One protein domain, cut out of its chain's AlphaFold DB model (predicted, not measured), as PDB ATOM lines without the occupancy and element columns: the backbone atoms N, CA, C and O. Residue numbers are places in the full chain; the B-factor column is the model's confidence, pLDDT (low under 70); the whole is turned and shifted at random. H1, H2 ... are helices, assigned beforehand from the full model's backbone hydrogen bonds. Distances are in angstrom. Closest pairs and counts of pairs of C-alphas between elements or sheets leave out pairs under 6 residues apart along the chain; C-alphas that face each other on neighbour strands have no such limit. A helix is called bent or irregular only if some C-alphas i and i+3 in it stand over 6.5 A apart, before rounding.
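Overview. This is residues 41 to 87 of the 87 residues of the protein "Glutaredoxin2_C domain-containing protein" of Pseudomonas luteola (UniProt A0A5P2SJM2). Two helices of similar length cross each other steeply, H1 and then H2, joined by an open loop, residues 55 to 63, that swings out beyond the end of H1. After H2 the last stretch, residues 78 to 87, folds back past the end of H1 toward that loop. The printed part has 47 residues, with two named helices in the order H1, H2 and no named strand; the class is all helix. It is compact, with a radius of gyration of the C-alphas of 10.1 A, and its C-alphas span 29 by 20 by 15 A.

Arrangement. H1, residues 42 to 54, comes first, and H2, residues 64 to 77, follows after a short link of 9 residues. The two helices touch, with 6 pairs of C-alphas within 8 A. Their closest C-alphas are those of Arg 52 and Val 70, 6.1 A apart. They run opposite ways at a steep tilt of 68 degrees, only just short of about perpendicular. Their centres are 9.9 A apart. In H2 every O i to N i+4 pair is within hydrogen-bond range; in H1 7 of 9 are.

Along the chain. H1 runs from Trp 42, C-alpha at (178.933, 211.019, 158.147), to Leu 54, C-alpha at (176.373, 216.667, 176.530), 19.4 A from first to last C-alpha. It is irregular, but only just: C-alphas 46 and 49 are 6.8 A apart. H2 runs from Pro 64 to Thr 77, 19.9 A from first to last C-alpha, and its last C-alpha is at (189.175, 217.390, 164.784).

Size, cuts and confidence. The two C-alphas farthest apart in the domain are those of Ser 41 and Leu 87, 30.0 A. Leu 87 is the chain's last residue. The printed part has no cut, and the link from H1 to H2 is short but not tight. The mean pLDDT of the printed part is 96.2, and no printed residue of this model is under 70.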
ATOM      1  N   SER A  41     183.576 209.843 159.219       92.44
ATOM      2  CA  SER A  41     182.370 209.400 158.537       92.44
ATOM      3  C   SER A  41     181.241 210.426 158.684       92.44
ATOM      4  O   SER A  41     181.332 211.396 159.440       92.44
ATOM      5  N   TRP A  42     180.136 210.203 157.973       93.38
ATOM      6  CA  TRP A  42     178.933 211.019 158.147       93.38
ATOM      7  C   TRP A  42     178.314 210.884 159.539       93.38
ATOM      8  O   TRP A  42     177.759 211.860 160.043       93.38
ATOM      9  N   ASP A  43     178.455 209.724 160.178       89.62
ATOM     10  CA  ASP A  43     177.986 209.521 161.548       89.62
ATOM     11  C   ASP A  43     178.738 210.445 162.510       89.62
ATOM     12  O   ASP A  43     178.121 211.055 163.381       89.62
ATOM     13  N   ASP A  44     180.039 210.662 162.282       94.94
ATOM     14  CA  ASP A  44     180.825 211.612 163.068       94.94
ATOM     15  C   ASP A  44     180.331 213.040 162.898       94.94
ATOM     16  O   ASP A  44     180.184 213.761 163.876       94.94
ATOM     17  N   VAL A  45     179.976 213.452 161.685       94.56
ATOM     18  CA  VAL A  45     179.436 214.799 161.452       94.56
ATOM     19  C   VAL A  45     178.092 215.007 162.165       94.56
ATOM     20  O   VAL A  45     177.823 216.099 162.666       94.56
ATOM     21  N   LEU A  46     177.245 213.977 162.219       94.75
ATOM     22  CA  LEU A  46     175.874 214.085 162.724       94.75
ATOM     23  C   LEU A  46     175.761 213.857 164.236       94.75
ATOM     24  O   LEU A  46     174.987 214.537 164.913       94.75
ATOM     25  N   ILE A  47     176.511 212.898 164.775       94.38
ATOM     26  CA  ILE A  47     176.350 212.418 166.151       94.38
ATOM     27  C   ILE A  47     177.295 213.162 167.098       94.38
ATOM     28  O   ILE A  47     176.876 213.568 168.189       94.38
ATOM     29  N   TYR A  48     178.544 213.390 166.676       97.31
ATOM     30  CA  TYR A  48     179.571 214.003 167.518       97.31
ATOM     31  C   TYR A  48     179.142 215.333 168.144       97.31
ATOM     32  O   TYR A  48     179.305 215.460 169.358       97.31
ATOM     33  N   PRO A  49     178.552 216.312 167.421       97.62
ATOM     34  CA  PRO A  49     178.221 217.602 168.028       97.62
ATOM     35  C   PRO A  49     177.252 217.461 169.204       97.62
ATOM     36  O   PRO A  49     177.401 218.138 170.222       97.62
ATOM     37  N   THR A  50     176.292 216.541 169.092       97.12
ATOM     38  CA  THR A  50     175.310 216.274 170.145       97.12
ATOM     39  C   THR A  50     175.983 215.666 171.372       97.12
ATOM     40  O   THR A  50     175.819 216.180 172.477       97.12
ATOM     41  N   LEU A  51     176.787 214.615 171.187       97.69
ATOM     42  CA  LEU A  51     177.479 213.950 172.297       97.69
ATOM     43  C   LEU A  51     178.529 214.857 172.948       97.69
ATOM     44  O   LEU A  51     178.615 214.931 174.171       97.69
ATOM     45  N   ARG A  52     179.276 215.618 172.144       98.00
ATOM     46  CA  ARG A  52     180.209 216.639 172.621       98.00
ATOM     47  C   ARG A  52     179.490 217.670 173.487       98.00
ATOM     48  O   ARG A  52     179.990 218.005 174.554       98.00
ATOM     49  N   ASN A  53     178.325 218.167 173.077       97.69
ATOM     50  CA  ASN A  53     177.587 219.162 173.862       97.69
ATOM     51  C   ASN A  53     177.089 218.605 175.201       97.69
ATOM     52  O   ASN A  53     177.075 219.334 176.189       97.69
ATOM     53  N   LEU A  54     176.754 217.313 175.271       97.94
ATOM     54  CA  LEU A  54     176.373 216.667 176.530       97.94
ATOM     55  C   LEU A  54     177.504 216.650 177.569       97.94
ATOM     56  O   LEU A  54     177.212 216.604 178.760       97.94
ATOM     57  N   THR A  55     178.770 216.798 177.156       97.94
ATOM     58  CA  THR A  55     179.901 216.952 178.093       97.94
ATOM     59  C   THR A  55     179.825 218.230 178.939       97.94
ATOM     60  O   THR A  55     180.548 218.348 179.922       97.94
ATOM     61  N   MET A  56     178.939 219.175 178.593       97.81
ATOM     62  CA  MET A  56     178.658 220.380 179.380       97.81
ATOM     63  C   MET A  56     177.719 220.116 180.568       97.81
ATOM     64  O   MET A  56     177.654 220.925 181.487       97.81
ATOM     65  N   VAL A  57     176.961 219.016 180.555       96.38
ATOM     66  CA  VAL A  57     175.946 218.737 181.581       96.38
ATOM     67  C   VAL A  57     176.615 218.126 182.805       96.38
ATOM     68  O   VAL A  57     177.065 216.975 182.781       96.38
ATOM     69  N   LYS A  58     176.669 218.871 183.911       94.88
ATOM     70  CA  LYS A  58     177.416 218.437 185.090       94.88
ATOM     71  C   LYS A  58     176.868 217.154 185.712       94.88
ATOM     72  O   LYS A  58     175.683 216.982 186.026       94.88
ATOM     73  N   GLY A  59     177.794 216.224 185.929       95.06
ATOM     74  CA  GLY A  59     177.528 214.920 186.524       95.06
ATOM     75  C   GLY A  59     176.664 213.998 185.665       95.06
ATOM     76  O   GLY A  59     176.114 213.057 186.229       95.06
ATOM     77  N   LEU A  60     176.466 214.283 184.372       96.88
ATOM     78  CA  LEU A  60     175.833 213.353 183.436       96.88
ATOM     79  C   LEU A  60     176.679 212.079 183.332       96.88
ATOM     80  O   LEU A  60     177.862 212.139 183.000       96.88
ATOM     81  N   ALA A  61     176.078 210.929 183.623       95.94
ATOM     82  CA  ALA A  61     176.758 209.644 183.540       95.94
ATOM     83  C   ALA A  61     176.904 209.206 182.075       95.94
ATOM     84  O   ALA A  61     176.010 208.580 181.501       95.94
ATOM     85  N   MET A  62     178.046 209.528 181.465       96.19
ATOM     86  CA  MET A  62     178.351 209.102 180.104       96.19
ATOM     87  C   MET A  62     179.009 207.711 180.107       96.19
ATOM     88  O   MET A  62     180.013 207.514 180.797       96.19
ATOM     89  N   PRO A  63     178.467 206.722 179.370       97.44
ATOM     90  CA  PRO A  63     179.069 205.396 179.308       97.44
ATOM     91  C   PRO A  63     180.493 205.451 178.727       97.44
ATOM     92  O   PRO A  63     180.725 206.220 177.792       97.44
ATOM     93  N   PRO A  64     181.428 204.591 179.180       96.50
ATOM     94  CA  PRO A  64     182.833 204.664 178.764       96.50
ATOM     95  C   PRO A  64     183.055 204.634 177.247       96.50
ATOM     96  O   PRO A  64     183.896 205.364 176.735       96.50
ATOM     97  N   HIS A  65     182.276 203.832 176.512       95.69
ATOM     98  CA  HIS A  65     182.391 203.748 175.053       95.69
ATOM     99  C   HIS A  65     181.958 205.046 174.349       95.69
ATOM    100  O   HIS A  65     182.514 205.395 173.314       95.69
ATOM    101  N   VAL A  66     180.997 205.782 174.920       97.50
ATOM    102  CA  VAL A  66     180.545 207.075 174.390       97.50
ATOM    103  C   VAL A  66     181.596 208.146 174.668       97.50
ATOM    104  O   VAL A  66     181.941 208.905 173.767       97.50
ATOM    105  N   SER A  67     182.154 208.186 175.884       97.06
ATOM    106  CA  SER A  67     183.241 209.115 176.226       97.06
ATOM    107  C   SER A  67     184.469 208.894 175.355       97.06
ATOM    108  O   SER A  67     184.986 209.849 174.784       97.06
ATOM    109  N   HIS A  68     184.862 207.632 175.164       96.69
ATOM    110  CA  HIS A  68     185.979 207.276 174.299       96.69
ATOM    111  C   HIS A  68     185.763 207.725 172.849       96.69
ATOM    112  O   HIS A  68     186.673 208.269 172.223       96.69
ATOM    113  N   TYR A  69     184.546 207.551 172.327       97.50
ATOM    114  CA  TYR A  69     184.175 208.043 171.004       97.50
ATOM    115  C   TYR A  69     184.298 209.571 170.903       97.50
ATOM    116  O   TYR A  69     184.964 210.078 169.999       97.50
ATOM    117  N   VAL A  70     183.718 210.312 171.855       98.00
ATOM    118  CA  VAL A  70     183.767 211.783 171.875       98.00
ATOM    119  C   VAL A  70     185.205 212.290 171.942       98.00
ATOM    120  O   VAL A  70     185.563 213.188 171.184       98.00
ATOM    121  N   GLU A  71     186.038 211.714 172.805       97.56
ATOM    122  CA  GLU A  71     187.453 212.081 172.936       97.56
ATOM    123  C   GLU A  71     188.243 211.775 171.659       97.56
ATOM    124  O   GLU A  71     189.050 212.597 171.224       97.56
ATOM    125  N   SER A  72     187.966 210.639 171.011       97.06
ATOM    126  CA  SER A  72     188.627 210.244 169.762       97.06
ATOM    127  C   SER A  72     188.326 211.220 168.622       97.06
ATOM    128  O   SER A  72     189.240 211.670 167.926       97.06
ATOM    129  N   VAL A  73     187.054 211.595 168.443       97.62
ATOM    130  CA  VAL A  73     186.656 212.567 167.412       97.62
ATOM    131  C   VAL A  73     187.150 213.975 167.765       97.62
ATOM    132  O   VAL A  73     187.609 214.702 166.881       97.62
ATOM    133  N   ALA A  74     187.120 214.361 169.044       97.75
ATOM    134  CA  ALA A  74     187.644 215.648 169.507       97.75
ATOM    135  C   ALA A  74     189.141 215.796 169.197       97.75
ATOM    136  O   ALA A  74     189.556 216.800 168.614       97.75
ATOM    137  N   ALA A  75     189.934 214.765 169.506       96.81
ATOM    138  CA  ALA A  75     191.365 214.736 169.232       96.81
ATOM    139  C   ALA A  75     191.668 214.844 167.730       96.81
ATOM    140  O   ALA A  75     192.521 215.637 167.335       96.81
ATOM    141  N   LEU A  76     190.942 214.100 166.886       96.75
ATOM    142  CA  LEU A  76     191.143 214.133 165.434       96.75
ATOM    143  C   LEU A  76     190.758 215.486 164.814       96.75
ATOM    144  O   LEU A  76     191.408 215.948 163.878       96.75
ATOM    145  N   THR A  77     189.702 216.122 165.322       95.75
ATOM    146  CA  THR A  77     189.175 217.390 164.784       95.75
ATOM    147  C   THR A  77     189.807 218.637 165.401       95.75
ATOM    148  O   THR A  77     189.532 219.744 164.943       95.75
ATOM    149  N   GLY A  78     190.638 218.489 166.440       96.75
ATOM    150  CA  GLY A  78     191.226 219.614 167.172       96.75
ATOM    151  C   GLY A  78     190.191 220.446 167.937       96.75
ATOM    152  O   GLY A  78     190.390 221.640 168.158       96.75
ATOM    153  N   THR A  79     189.066 219.839 168.312       96.69
ATOM    154  CA  THR A  79     187.998 220.501 169.064       96.69
ATOM    155  C   THR A  79     188.096 220.161 170.548       96.69
ATOM    156  O   THR A  79     188.638 219.134 170.946       96.69
ATOM    157  N   TYR A  80     187.582 221.045 171.400       97.00
ATOM    158  CA  TYR A  80     187.611 220.859 172.850       97.00
ATOM    159  C   TYR A  80     186.326 220.184 173.347       97.00
ATOM    160  O   TYR A  80     185.255 220.426 172.793       97.00
ATOM    161  N   THR A  81     186.400 219.389 174.411       97.94
ATOM    162  CA  THR A  81     185.229 218.936 175.186       97.94
ATOM    163  C   THR A  81     184.923 219.913 176.321       97.94
ATOM    164  O   THR A  81     185.729 220.788 176.626       97.94
ATOM    165  N   TYR A  82     183.769 219.772 176.970       97.94
ATOM    166  CA  TYR A  82     183.321 220.682 178.026       97.94
ATOM    167  C   TYR A  82     183.413 220.112 179.445       97.94
ATOM    168  O   TYR A  82     182.997 220.798 180.374       97.94
ATOM    169  N   TYR A  83     183.969 218.910 179.633       96.19
ATOM    170  CA  TYR A  83     184.029 218.250 180.944       96.19
ATOM    171  C   TYR A  83     184.592 219.141 182.062       96.19
ATOM    172  O   TYR A  83     184.015 219.190 183.146       96.19
ATOM    173  N   ASP A  84     185.662 219.892 181.782       95.44
ATOM    174  CA  ASP A  84     186.320 220.767 182.766       95.44
ATOM    175  C   ASP A  84     185.513 222.032 183.106       95.44
ATOM    176  O   ASP A  84     185.765 222.683 184.118       95.44
ATOM    177  N   SER A  85     184.524 222.372 182.275       95.12
ATOM    178  CA  SER A  85     183.704 223.587 182.376       95.12
ATOM    179  C   SER A  85     182.210 223.282 182.529       95.12
ATOM    180  O   SER A  85     181.385 224.164 182.293       95.12
ATOM    181  N   ALA A  86     181.854 222.044 182.886       94.81
ATOM    182  CA  ALA A  86     180.470 221.592 182.973       94.81
ATOM    183  C   ALA A  86     179.671 222.329 184.068       94.81
ATOM    184  O   ALA A  86     180.182 222.580 185.168       94.81
ATOM    185  N   LEU A  87     178.398 222.625 183.774       89.06
ATOM    186  CA  LEU A  87     177.476 223.405 184.616       89.06
ATOM    187  C   LEU A  87     176.378 222.539 185.238       89.06
ATOM    188  O   LEU A  87     175.818 221.671 184.527       89.06
TER     189      LEU A  87